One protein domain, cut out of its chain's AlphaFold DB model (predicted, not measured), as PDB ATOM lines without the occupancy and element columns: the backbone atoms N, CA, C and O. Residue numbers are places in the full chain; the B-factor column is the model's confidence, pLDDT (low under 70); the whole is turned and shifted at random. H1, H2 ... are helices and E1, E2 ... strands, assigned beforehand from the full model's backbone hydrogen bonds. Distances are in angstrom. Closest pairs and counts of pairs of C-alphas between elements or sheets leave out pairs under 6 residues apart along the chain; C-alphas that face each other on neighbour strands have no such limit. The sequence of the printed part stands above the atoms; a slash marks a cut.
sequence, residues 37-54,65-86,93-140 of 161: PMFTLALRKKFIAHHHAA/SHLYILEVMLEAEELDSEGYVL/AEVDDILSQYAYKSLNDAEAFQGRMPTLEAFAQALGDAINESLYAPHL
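What this domain is: This is residues 37 to 54, 65 to 86 and 93 to 140 of the 161 residues of a protein of Anaerolineae bacterium (UniProt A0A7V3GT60). A long, two-stranded ribbon, E1 and E2, runs along most of the length, with two helices packed along one side of it, H1 beside E1 and H2 over E2. H1 and H2 form a loose helical hairpin, joined by a long loop, residues 101 to 119, near the end of the ribbon where E1 bends. The 88 printed residues have two named strands and two named helices, in the order E1, E2, H1, H2, in a mixed class with an antiparallel sheet, order E1 - E2. The whole is a rod of 47 by 23 by 21 A, only just loose, close to compact, with a radius of gyration of the C-alphas of 14.9 A.

How they stand to each other: E1, residues 39 to 51, and E2, residues 65 to 76, are antiparallel neighbours at 160 degrees; N 43 and O 72 are 2.9 A apart and N 68 and O 47 are 2.8 A apart, both within hydrogen-bond range. E1 bends by 67 degrees at residue 48. The closest C-alphas of E1 and H1, residues 93 to 100, are those of Phe 47 and Leu 99, 7.5 A apart. H1 and H2, residues 120 to 134, touch at a steep tilt of 41 degrees, opposite ways, a helical hairpin; their closest C-alphas, of Val 95 and Ile 131, are 6.7 A apart. E2 and H2 are near each other, with 10 pairs of C-alphas within 10 A, while E1 and H2 are apart. In H1 and H2 every O i to N i+4 pair is within hydrogen-bond range.

Where its parts are: E1 begins at C-alpha 39 (140.232, 204.438, 153.656) and is 35.6 A long; E2 is 34.9 A. H1 has 8 residues. H2 is 21.3 A long and ends at C-alpha 134 (146.809, 188.166, 143.092).

The domain as a whole: The C-alphas of Ala 54 and Ser 81, the two farthest apart, are 48.4 A apart. Residues 55 to 64 and 87 to 92 are not printed; the gaps between C-alphas are 14.9 A and 12.1 A. The link from H1 to H2 is long, 19 residues. Residue 54 is under 70 in pLDDT; the mean of the printed part is 94.6.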
ATOM      1  N   PRO A  37     137.598 204.895 161.402       84.19
ATOM      2  CA  PRO A  37     137.798 205.485 160.084       84.19
ATOM      3  C   PRO A  37     138.236 204.417 159.073       84.19
ATOM      4  O   PRO A  37     138.917 203.463 159.423       84.19
ATOM      5  N   MET A  38     137.836 204.592 157.813       91.00
ATOM      6  CA  MET A  38     138.128 203.657 156.726       91.00
ATOM      7  C   MET A  38     138.639 204.433 155.518       91.00
ATOM      8  O   MET A  38     138.024 205.425 155.109       91.00
ATOM      9  N   PHE A  39     139.737 203.968 154.939       95.38
ATOM     10  CA  PHE A  39     140.232 204.438 153.656       95.38
ATOM     11  C   PHE A  39     139.676 203.562 152.537       95.38
ATOM     12  O   PHE A  39     139.475 202.362 152.710       95.38
ATOM     13  N   THR A  40     139.422 204.164 151.375       96.25
ATOM     14  CA  THR A  40     139.003 203.433 150.177       96.25
ATOM     15  C   THR A  40     139.811 203.910 148.982       96.25
ATOM     16  O   THR A  40     139.801 205.103 148.671       96.25
ATOM     17  N   LEU A  41     140.451 202.974 148.284       97.50
ATOM     18  CA  LEU A  41     141.030 203.182 146.959       97.50
ATOM     19  C   LEU A  41     140.114 202.536 145.922       97.50
ATOM     20  O   LEU A  41     139.663 201.412 146.120       97.50
ATOM     21  N   ALA A  42     139.829 203.235 144.822       97.94
ATOM     22  CA  ALA A  42     139.017 202.692 143.742       97.94
ATOM     23  C   ALA A  42     139.685 202.893 142.380       97.94
ATOM     24  O   ALA A  42     140.030 204.019 142.016       97.94
ATOM     25  N   LEU A  43     139.793 201.810 141.613       98.44
ATOM     26  CA  LEU A  43     140.293 201.796 140.244       98.44
ATOM     27  C   LEU A  43     139.162 201.427 139.287       98.44
ATOM     28  O   LEU A  43     138.426 200.470 139.523       98.44
ATOM     29  N   ARG A  44     139.043 202.156 138.171       98.38
ATOM     30  CA  ARG A  44     138.053 201.866 137.129       98.38
ATOM     31  C   ARG A  44     138.713 201.603 135.781       98.38
ATOM     32  O   ARG A  44     139.397 202.473 135.249       98.38
ATOM     33  N   LYS A  45     138.406 200.457 135.173       98.38
ATOM     34  CA  LYS A  45     138.876 200.055 133.838       98.38
ATOM     35  C   LYS A  45     137.692 199.747 132.920       98.38
ATOM     36  O   LYS A  45     136.582 199.452 133.368       98.38
ATOM     37  N   LYS A  46     137.910 199.854 131.610       98.25
ATOM     38  CA  LYS A  46     136.928 199.487 130.581       98.25
ATOM     39  C   LYS A  46     137.527 198.425 129.685       98.25
ATOM     40  O   LYS A  46     138.675 198.558 129.277       98.25
ATOM     41  N   PHE A  47     136.734 197.431 129.322       98.06
ATOM     42  CA  PHE A  47     137.164 196.390 128.399       98.06
ATOM     43  C   PHE A  47     135.969 195.848 127.622       98.06
ATOM     44  O   PHE A  47     134.819 195.971 128.046       98.06
ATOM     45  N   ILE A  48     136.237 195.275 126.453       97.31
ATOM     46  CA  ILE A  48     135.218 194.600 125.654       97.31
ATOM     47  C   ILE A  48     135.386 193.104 125.860       97.31
ATOM     48  O   ILE A  48     136.499 192.602 125.755       97.31
ATOM     49  N   ALA A  49     134.292 192.401 126.116       95.94
ATOM     50  CA  ALA A  49     134.246 190.944 126.081       95.94
ATOM     51  C   ALA A  49     132.914 190.494 125.480       95.94
ATOM     52  O   ALA A  49     131.965 191.283 125.366       95.94
ATOM     53  N   HIS A  50     132.852 189.232 125.073       92.88
ATOM     54  CA  HIS A  50     131.702 188.679 124.368       92.88
ATOM     55  C   HIS A  50     131.205 187.417 125.065       92.88
ATOM     56  O   HIS A  50     131.990 186.683 125.651       92.88
ATOM     57  N   HIS A  51     129.913 187.132 124.981       88.94
ATOM     58  CA  HIS A  51     129.367 185.832 125.374       88.94
ATOM     59  C   HIS A  51     128.216 185.437 124.460       88.94
ATOM     60  O   HIS A  51     127.590 186.293 123.831       88.94
ATOM     61  N   HIS A  52     127.931 184.144 124.392       82.62
ATOM     62  CA  HIS A  52     126.788 183.597 123.679       82.62
ATOM     63  C   HIS A  52     125.755 183.028 124.650       82.62
ATOM     64  O   HIS A  52     126.065 182.634 125.779       82.62
ATOM     65  N   ALA A  53     124.501 183.014 124.206       70.00
ATOM     66  CA  ALA A  53     123.386 182.546 125.010       70.00
ATOM     67  C   ALA A  53     123.424 181.025 125.226       70.00
ATOM     68  O   ALA A  53     123.809 180.264 124.344       70.00
ATOM     69  N   ALA A  54     122.967 180.590 126.403       61.59
ATOM     70  CA  ALA A  54     123.006 179.191 126.838       61.59
ATOM     71  C   ALA A  54     122.039 178.257 126.091       61.59
ATOM     72  O   ALA A  54     122.151 177.041 126.206       61.59
ATOM     73  N   SER A  65     128.460 191.204 122.436       91.19
ATOM     74  CA  SER A  65     129.579 192.021 122.912       91.19
ATOM     75  C   SER A  65     129.086 193.103 123.862       91.19
ATOM     76  O   SER A  65     128.109 193.784 123.550       91.19
ATOM     77  N   HIS A  66     129.804 193.326 124.959       94.06
ATOM     78  CA  HIS A  66     129.547 194.447 125.866       94.06
ATOM     79  C   HIS A  66     130.832 195.234 126.100       94.06
ATOM     80  O   HIS A  66     131.911 194.649 126.186       94.06
ATOM     81  N   LEU A  67     130.708 196.559 126.210       96.31
ATOM     82  CA  LEU A  67     131.760 197.408 126.764       96.31
ATOM     83  C   LEU A  67     131.574 197.425 128.282       96.31
ATOM     84  O   LEU A  67     130.856 198.270 128.817       96.31
ATOM     85  N   TYR A  68     132.197 196.462 128.950       97.75
ATOM     86  CA  TYR A  68     132.162 196.366 130.395       97.75
ATOM     87  C   TYR A  68     132.925 197.525 131.035       97.75
ATOM     88  O   TYR A  68     133.932 198.016 130.511       97.75
ATOM     89  N   ILE A  69     132.451 197.937 132.204       98.50
ATOM     90  CA  ILE A  69     133.182 198.817 133.112       98.50
ATOM     91  C   ILE A  69     133.423 198.008 134.379       98.50
ATOM     92  O   ILE A  69     132.465 197.520 134.967       98.50
ATOM     93  N   LEU A  70     134.679 197.853 134.780       98.62
ATOM     94  CA  LEU A  70     135.074 197.253 136.049       98.62
ATOM     95  C   LEU A  70     135.467 198.377 137.008       98.62
ATOM     96  O   LEU A  70     136.260 199.236 136.635       98.62
ATOM     97  N   GLU A  71     134.923 198.376 138.219       98.69
ATOM     98  CA  GLU A  71     135.397 199.169 139.353       98.69
ATOM     99  C   GLU A  71     135.827 198.214 140.463       98.69
ATOM    100  O   GLU A  71     135.017 197.432 140.960       98.69
ATOM    101  N   VAL A  72     137.104 198.282 140.814       98.50
ATOM    102  CA  VAL A  72     137.708 197.566 141.937       98.50
ATOM    103  C   VAL A  72     137.827 198.561 143.076       98.50
ATOM    104  O   VAL A  72     138.338 199.659 142.867       98.50
ATOM    105  N   MET A  73     137.339 198.206 144.259       98.31
ATOM    106  CA  MET A  73     137.463 199.024 145.462       98.31
ATOM    107  C   MET A  73     138.159 198.210 146.542       98.31
ATOM    108  O   MET A  73     137.754 197.081 146.813       98.31
ATOM    109  N   LEU A  74     139.185 198.796 147.148       97.44
ATOM    110  CA  LEU A  74     139.936 198.234 148.263       97.44
ATOM    111  C   LEU A  74     139.685 199.100 149.493       97.44
ATOM    112  O   LEU A  74     139.745 200.330 149.393       97.44
ATOM    113  N   GLU A  75     139.401 198.475 150.630       95.69
ATOM    114  CA  GLU A  75     139.179 199.161 151.904       95.69
ATOM    115  C   GLU A  75     140.232 198.731 152.937       95.69
ATOM    116  O   GLU A  75     140.630 197.565 152.972       95.69
ATOM    117  N   ALA A  76     140.703 199.681 153.749       95.00
ATOM    118  CA  ALA A  76     141.664 199.454 154.831       95.00
ATOM    119  C   ALA A  76     141.444 200.449 155.983       95.00
ATOM    120  O   ALA A  76     141.132 201.622 155.752       95.00
ATOM    121  N   GLU A  77     141.616 199.993 157.225       94.19
ATOM    122  CA  GLU A  77     141.517 200.854 158.418       94.19
ATOM    123  C   GLU A  77     142.747 201.761 158.573       94.19
ATOM    124  O   GLU A  77     142.641 202.899 159.033       94.19
ATOM    125  N   GLU A  78     143.906 201.275 158.131       93.31
ATOM    126  CA  GLU A  78     145.185 201.975 158.175       93.31
ATOM    127  C   GLU A  78     145.840 201.970 156.791       93.31
ATOM    128  O   GLU A  78     145.583 201.099 155.958       93.31
ATOM    129  N   LEU A  79     146.676 202.975 156.544       95.56
ATOM    130  CA  LEU A  79     147.531 203.028 155.363       95.56
ATOM    131  C   LEU A  79     148.801 202.210 155.627       95.56
ATOM    132  O   LEU A  79     149.206 202.041 156.780       95.56
ATOM    133  N   ASP A  80     149.439 201.727 154.568       93.12
ATOM    134  CA  ASP A  80     150.740 201.071 154.651       93.12
ATOM    135  C   ASP A  80     151.856 202.033 155.119       93.12
ATOM    136  O   ASP A  80     151.635 203.215 155.405       93.12
ATOM    137  N   SER A  81     153.092 201.531 155.206       92.94
ATOM    138  CA  SER A  81     154.241 202.325 155.662       92.94
ATOM    139  C   SER A  81     154.580 203.517 154.762       92.94
ATOM    140  O   SER A  81     155.229 204.451 155.233       92.94
ATOM    141  N   GLU A  82     154.152 203.491 153.499       93.81
ATOM    142  CA  GLU A  82     154.366 204.554 152.514       93.81
ATOM    143  C   GLU A  82     153.164 205.519 152.437       93.81
ATOM    144  O   GLU A  82     153.252 206.585 151.825       93.81
ATOM    145  N   GLY A  83     152.057 205.203 153.119       95.75
ATOM    146  CA  GLY A  83     150.869 206.047 153.208       95.75
ATOM    147  C   GLY A  83     149.799 205.750 152.156       95.75
ATOM    148  O   GLY A  83     149.023 206.650 151.824       95.75
ATOM    149  N   TYR A  84     149.715 204.518 151.649       96.44
ATOM    150  CA  TYR A  84     148.707 204.101 150.670       96.44
ATOM    151  C   TYR A  84     147.785 202.993 151.194       96.44
ATOM    152  O   TYR A  84     148.105 202.269 152.130       96.44
ATOM    153  N   VAL A  85     146.596 202.863 150.591       96.75
ATOM    154  CA  VAL A  85     145.777 201.644 150.758       96.75
ATOM    155  C   VAL A  85     146.452 200.486 150.023       96.75
ATOM    156  O   VAL A  85     146.545 199.386 150.551       96.75
ATOM    157  N   LEU A  86     146.918 200.758 148.809       96.62
ATOM    158  CA  LEU A  86     147.782 199.930 147.980       96.62
ATOM    159  C   LEU A  86     148.431 200.877 146.960       96.62
ATOM    160  O   LEU A  86     147.822 201.902 146.621       96.62
ATOM    161  N   ALA A  93     148.437 197.224 137.278       98.31
ATOM    162  CA  ALA A  93     149.122 196.127 136.604       98.31
ATOM    163  C   ALA A  93     148.395 194.791 136.818       98.31
ATOM    164  O   ALA A  93     148.066 194.106 135.849       98.31
ATOM    165  N   GLU A  94     148.053 194.471 138.067       98.25
ATOM    166  CA  GLU A  94     147.339 193.240 138.427       98.25
ATOM    167  C   GLU A  94     145.964 193.153 137.750       98.25
ATOM    168  O   GLU A  94     145.587 192.132 137.162       98.25
ATOM    169  N   VAL A  95     145.205 194.253 137.764       98.62
ATOM    170  CA  VAL A  95     143.893 194.303 137.110       98.62
ATOM    171  C   VAL A  95     144.023 194.183 135.591       98.62
ATOM    172  O   VAL A  95     143.213 193.487 134.973       98.62
ATOM    173  N   ASP A  96     145.011 194.828 134.971       98.56
ATOM    174  CA  ASP A  96     145.215 194.755 133.521       98.56
ATOM    175  C   ASP A  96     145.631 193.337 133.080       98.56
ATOM    176  O   ASP A  96     145.097 192.825 132.087       98.56
ATOM    177  N   ASP A  97     146.479 192.656 133.853       98.44
ATOM    178  CA  ASP A  97     146.878 191.268 133.602       98.44
ATOM    179  C   ASP A  97     145.686 190.305 133.698       98.44
ATOM    180  O   ASP A  97     145.489 189.460 132.814       98.44
ATOM    181  N   ILE A  98     144.816 190.472 134.697       98.44
ATOM    182  CA  ILE A  98     143.578 189.691 134.827       98.44
ATOM    183  C   ILE A  98     142.624 189.987 133.664       98.44
ATOM    184  O   ILE A  98     142.101 189.066 133.029       98.44
ATOM    185  N   LEU A  99     142.408 191.262 133.327       98.38
ATOM    186  CA  LEU A  99     141.524 191.652 132.226       98.38
ATOM    187  C   LEU A  99     142.024 191.151 130.866       98.38
ATOM    188  O   LEU A  99     141.198 190.850 129.999       98.38
ATOM    189  N   SER A 100     143.334 190.983 130.675       97.75
ATOM    190  CA  SER A 100     143.921 190.426 129.447       97.75
ATOM    191  C   SER A 100     143.407 189.013 129.117       97.75
ATOM    192  O   SER A 100     143.370 188.593 127.951       97.75
ATOM    193  N   GLN A 101     142.942 188.273 130.127       96.62
ATOM    194  CA  GLN A 101     142.372 186.936 129.969       96.62
ATOM    195  C   GLN A 101     140.976 186.966 129.332       96.62
ATOM    196  O   GLN A 101     140.590 185.995 128.683       96.62
ATOM    197  N   TYR A 102     140.266 188.093 129.428       97.38
ATOM    198  CA  TYR A 102     138.878 188.254 128.978       97.38
ATOM    199  C   TYR A 102     138.714 189.265 127.836       97.38
ATOM    200  O   TYR A 102     137.772 189.164 127.046       97.38
ATOM    201  N   ALA A 103     139.610 190.248 127.737       97.06
ATOM    202  CA  ALA A 103     139.526 191.316 126.753       97.06
ATOM    203  C   ALA A 103     139.538 190.762 125.320       97.06
ATOM    204  O   ALA A 103     140.427 190.004 124.932       97.06
ATOM    205  N   TYR A 104     138.537 191.166 124.534       96.19
ATOM    206  CA  TYR A 104     138.289 190.741 123.152       96.19
ATOM    207  C   TYR A 104     138.131 189.223 122.972       96.19
ATOM    208  O   TYR A 104     138.337 188.697 121.877       96.19
ATOM    209  N   LYS A 105     137.771 188.510 124.045       94.50
ATOM    210  CA  LYS A 105     137.586 187.058 124.062       94.50
ATOM    211  C   LYS A 105     136.152 186.690 124.436       94.50
ATOM    212  O   LYS A 105     135.374 187.501 124.943       94.50
ATOM    213  N   SER A 106     135.803 185.447 124.128       93.88
ATOM    214  CA  SER A 106     134.535 184.832 124.507       93.88
ATOM    215  C   SER A 106     134.623 184.346 125.955       93.88
ATOM    216  O   SER A 106     135.476 183.528 126.294       93.88
ATOM    217  N   LEU A 107     133.742 184.855 126.818       94.62
ATOM    218  CA  LEU A 107     133.663 184.463 128.225       94.62
ATOM    219  C   LEU A 107     133.267 182.991 128.374       94.62
ATOM    220  O   LEU A 107     133.668 182.351 129.334       94.62
ATOM    221  N   ASN A 108     132.514 182.436 127.423       91.44
ATOM    222  CA  ASN A 108     132.116 181.030 127.455       91.44
ATOM    223  C   ASN A 108     133.313 180.068 127.354       91.44
ATOM    224  O   ASN A 108     133.208 178.935 127.811       91.44
ATOM    225  N   ASP A 109     134.432 180.517 126.777       91.06
ATOM    226  CA  ASP A 109     135.637 179.701 126.599       91.06
ATOM    227  C   ASP A 109     136.641 179.872 127.748       91.06
ATOM    228  O   ASP A 109     137.613 179.123 127.842       91.06
ATOM    229  N   ALA A 110     136.424 180.849 128.636       93.88
ATOM    230  CA  ALA A 110     137.319 181.086 129.757       93.88
ATOM    231  C   ALA A 110     137.178 179.985 130.820       93.88
ATOM    232  O   ALA A 110     136.077 179.532 131.142       93.88
ATOM    233  N   GLU A 111     138.310 179.580 131.397       93.31
ATOM    234  CA  GLU A 111     138.387 178.511 132.399       93.31
ATOM    235  C   GLU A 111     137.453 178.767 133.592       93.31
ATOM    236  O   GLU A 111     136.737 177.869 134.036       93.31
ATOM    237  N   ALA A 112     137.353 180.031 134.015       93.50
ATOM    238  CA  ALA A 112     136.479 180.483 135.093       93.50
ATOM    239  C   ALA A 112     134.981 180.182 134.872       93.50
ATOM    240  O   ALA A 112     134.200 180.253 135.826       93.50
ATOM    241  N   PHE A 113     134.547 179.858 133.649       93.81
ATOM    242  CA  PHE A 113     133.147 179.567 133.320       93.81
ATOM    243  C   PHE A 113     132.918 178.159 132.764       93.81
ATOM    244  O   PHE A 113     131.822 177.857 132.296       93.81
ATOM    245  N   GLN A 114     133.892 177.255 132.864       90.00
ATOM    246  CA  GLN A 114     133.693 175.870 132.439       90.00
ATOM    247  C   GLN A 114     132.513 175.227 133.188       90.00
ATOM    248  O   GLN A 114     132.462 175.196 134.417       90.00
ATOM    249  N   GLY A 115     131.521 174.752 132.430       86.25
ATOM    250  CA  GLY A 115     130.303 174.149 132.975       86.25
ATOM    251  C   GLY A 115     129.294 175.127 133.598       86.25
ATOM    252  O   GLY A 115     128.329 174.669 134.209       86.25
ATOM    253  N   ARG A 116     129.467 176.452 133.453       89.31
ATOM    254  CA  ARG A 116     128.518 177.459 133.961       89.31
ATOM    255  C   ARG A 116     128.366 178.662 133.025       89.31
ATOM    256  O   ARG A 116     129.230 178.962 132.218       89.31
ATOM    257  N   MET A 117     127.258 179.391 133.153       90.12
ATOM    258  CA  MET A 117     127.026 180.587 132.337       90.12
ATOM    259  C   MET A 117     127.801 181.807 132.857       90.12
ATOM    260  O   MET A 117     127.725 182.084 134.060       90.12
ATOM    261  N   PRO A 118     128.448 182.599 131.975       94.06
ATOM    262  CA  PRO A 118     129.101 183.858 132.333       94.06
ATOM    263  C   PRO A 118     128.067 184.976 132.542       94.06
ATOM    264  O   PRO A 118     127.994 185.957 131.801       94.06
ATOM    265  N   THR A 119     127.208 184.808 133.548       94.00
ATOM    266  CA  THR A 119     126.300 185.869 134.006       94.00
ATOM    267  C   THR A 119     127.097 187.068 134.527       94.00
ATOM    268  O   THR A 119     128.288 186.957 134.821       94.00
ATOM    269  N   LEU A 120     126.449 188.229 134.651       95.62
ATOM    270  CA  LEU A 120     127.123 189.440 135.126       95.62
ATOM    271  C   LEU A 120     127.644 189.263 136.561       95.62
ATOM    272  O   LEU A 120     128.748 189.694 136.876       95.62
ATOM    273  N   GLU A 121     126.868 188.582 137.399       97.56
ATOM    274  CA  GLU A 121     127.191 188.227 138.777       97.56
ATOM    275  C   GLU A 121     128.343 187.222 138.845       97.56
ATOM    276  O   GLU A 121     129.303 187.445 139.578       97.56
ATOM    277  N   ALA A 122     128.291 186.151 138.042       97.12
ATOM    278  CA  ALA A 122     129.371 185.165 137.990       97.12
ATOM    279  C   ALA A 122     130.684 185.783 137.488       97.12
ATOM    280  O   ALA A 122     131.757 185.379 137.929       97.12
ATOM    281  N   PHE A 123     130.610 186.765 136.584       97.81
ATOM    282  CA  PHE A 123     131.797 187.457 136.097       97.81
ATOM    283  C   PHE A 123     132.361 188.450 137.113       97.81
ATOM    284  O   PHE A 123     133.571 188.483 137.308       97.81
ATOM    285  N   ALA A 124     131.508 189.192 137.827       98.38
ATOM    286  CA  ALA A 124     131.954 190.014 138.950       98.38
ATOM    287  C   ALA A 124     132.656 189.166 140.027       98.38
ATOM    288  O   ALA A 124     133.710 189.563 140.513       98.38
ATOM    289  N   GLN A 125     132.113 187.981 140.334       98.31
ATOM    290  CA  GLN A 125     132.753 187.019 141.230       98.31
ATOM    291  C   GLN A 125     134.117 186.564 140.700       98.31
ATOM    292  O   GLN A 125     135.108 186.700 141.403       98.31
ATOM    293  N   ALA A 126     134.184 186.065 139.459       98.31
ATOM    294  CA  ALA A 126     135.429 185.550 138.887       98.31
ATOM    295  C   ALA A 126     136.550 186.603 138.851       98.31
ATOM    296  O   ALA A 126     137.705 186.280 139.109       98.31
ATOM    297  N   LEU A 127     136.211 187.864 138.556       98.56
ATOM    298  CA  LEU A 127     137.160 188.974 138.623       98.56
ATOM    299  C   LEU A 127     137.581 189.268 140.066       98.56
ATOM    300  O   LEU A 127     138.765 189.441 140.320       98.56
ATOM    301  N   GLY A 128     136.633 189.320 141.006       98.25
ATOM    302  CA  GLY A 128     136.931 189.586 142.413       98.25
ATOM    303  C   GLY A 128     137.811 188.520 143.052       98.25
ATOM    304  O   GLY A 128     138.780 188.874 143.714       98.25
ATOM    305  N   ASP A 129     137.518 187.242 142.807       97.88
ATOM    306  CA  ASP A 129     138.322 186.123 143.302       97.88
ATOM    307  C   ASP A 129     139.754 186.198 142.731       97.88
ATOM    308  O   ASP A 129     140.716 186.169 143.495       97.88
ATOM    309  N   ALA A 130     139.904 186.417 141.415       98.25
ATOM    310  CA  ALA A 130     141.217 186.523 140.770       98.25
ATOM    311  C   ALA A 130     142.053 187.707 141.286       98.25
ATOM    312  O   ALA A 130     143.240 187.545 141.555       98.25
ATOM    313  N   ILE A 131     141.444 188.889 141.454       98.12
ATOM    314  CA  ILE A 131     142.143 190.069 141.994       98.12
ATOM    315  C   ILE A 131     142.512 189.827 143.460       98.12
ATOM    316  O   ILE A 131     143.607 190.159 143.900       98.12
ATOM    317  N   ASN A 132     141.612 189.234 144.246       97.19
ATOM    318  CA  ASN A 132     141.885 188.962 145.649       97.19
ATOM    319  C   ASN A 132     143.069 188.005 145.840       97.19
ATOM    320  O   ASN A 132     143.877 188.224 146.743       97.19
ATOM    321  N   GLU A 133     143.159 186.975 144.999       96.75
ATOM    322  CA  GLU A 133     144.252 186.001 144.997       96.75
ATOM    323  C   GLU A 133     145.588 186.594 144.532       96.75
ATOM    324  O   GLU A 133     146.631 186.165 145.025       96.75
ATOM    325  N   SER A 134     145.576 187.571 143.618       96.62
ATOM    326  CA  SER A 134     146.809 188.166 143.092       96.62
ATOM    327  C   SER A 134     147.427 189.216 144.025       96.62
ATOM    328  O   SER A 134     148.646 189.378 144.060       96.62
ATOM    329  N   LEU A 135     146.611 189.870 144.858       94.38
ATOM    330  CA  LEU A 135     147.060 190.923 145.771       94.38
ATOM    331  C   LEU A 135     147.600 190.393 147.108       94.38
ATOM    332  O   LEU A 135     146.848 189.886 147.956       94.38
ATOM    333  N   TYR A 136     148.880 190.657 147.384       90.19
ATOM    334  CA  TYR A 136     149.467 190.489 148.715       90.19
ATOM    335  C   TYR A 136     149.387 191.785 149.537       90.19
ATOM    336  O   TYR A 136     150.355 192.525 149.681       90.19
ATOM    337  N   ALA A 137     148.217 192.038 150.121       89.12
ATOM    338  CA  ALA A 137     147.975 193.188 150.987       89.12
ATOM    339  C   ALA A 137     147.204 192.741 152.247       89.12
ATOM    340  O   ALA A 137     145.974 192.636 152.215       89.12
ATOM    341  N   PRO A 138     147.910 192.366 153.333       91.25
ATOM    342  CA  PRO A 138     147.296 191.778 154.528       91.25
ATOM    343  C   PRO A 138     146.549 192.790 155.410       91.25
ATOM    344  O   PRO A 138     145.832 192.379 156.315       91.25
ATOM    345  N   HIS A 139     146.730 194.094 155.187       93.06
ATOM    346  CA  HIS A 139     146.038 195.167 155.915       93.06
ATOM    347  C   HIS A 139     144.712 195.586 155.268       93.06
ATOM    348  O   HIS A 139     143.970 196.370 155.861       93.06
ATOM    349  N   LEU A 140     144.407 195.091 154.063       95.19
ATOM    350  CA  LEU A 140     143.096 195.300 153.455       95.19
ATOM    351  C   LEU A 140     142.041 194.540 154.253       95.19
ATOM    352  O   LEU A 140     142.232 193.371 154.567       95.19
TER     353      LEU A 140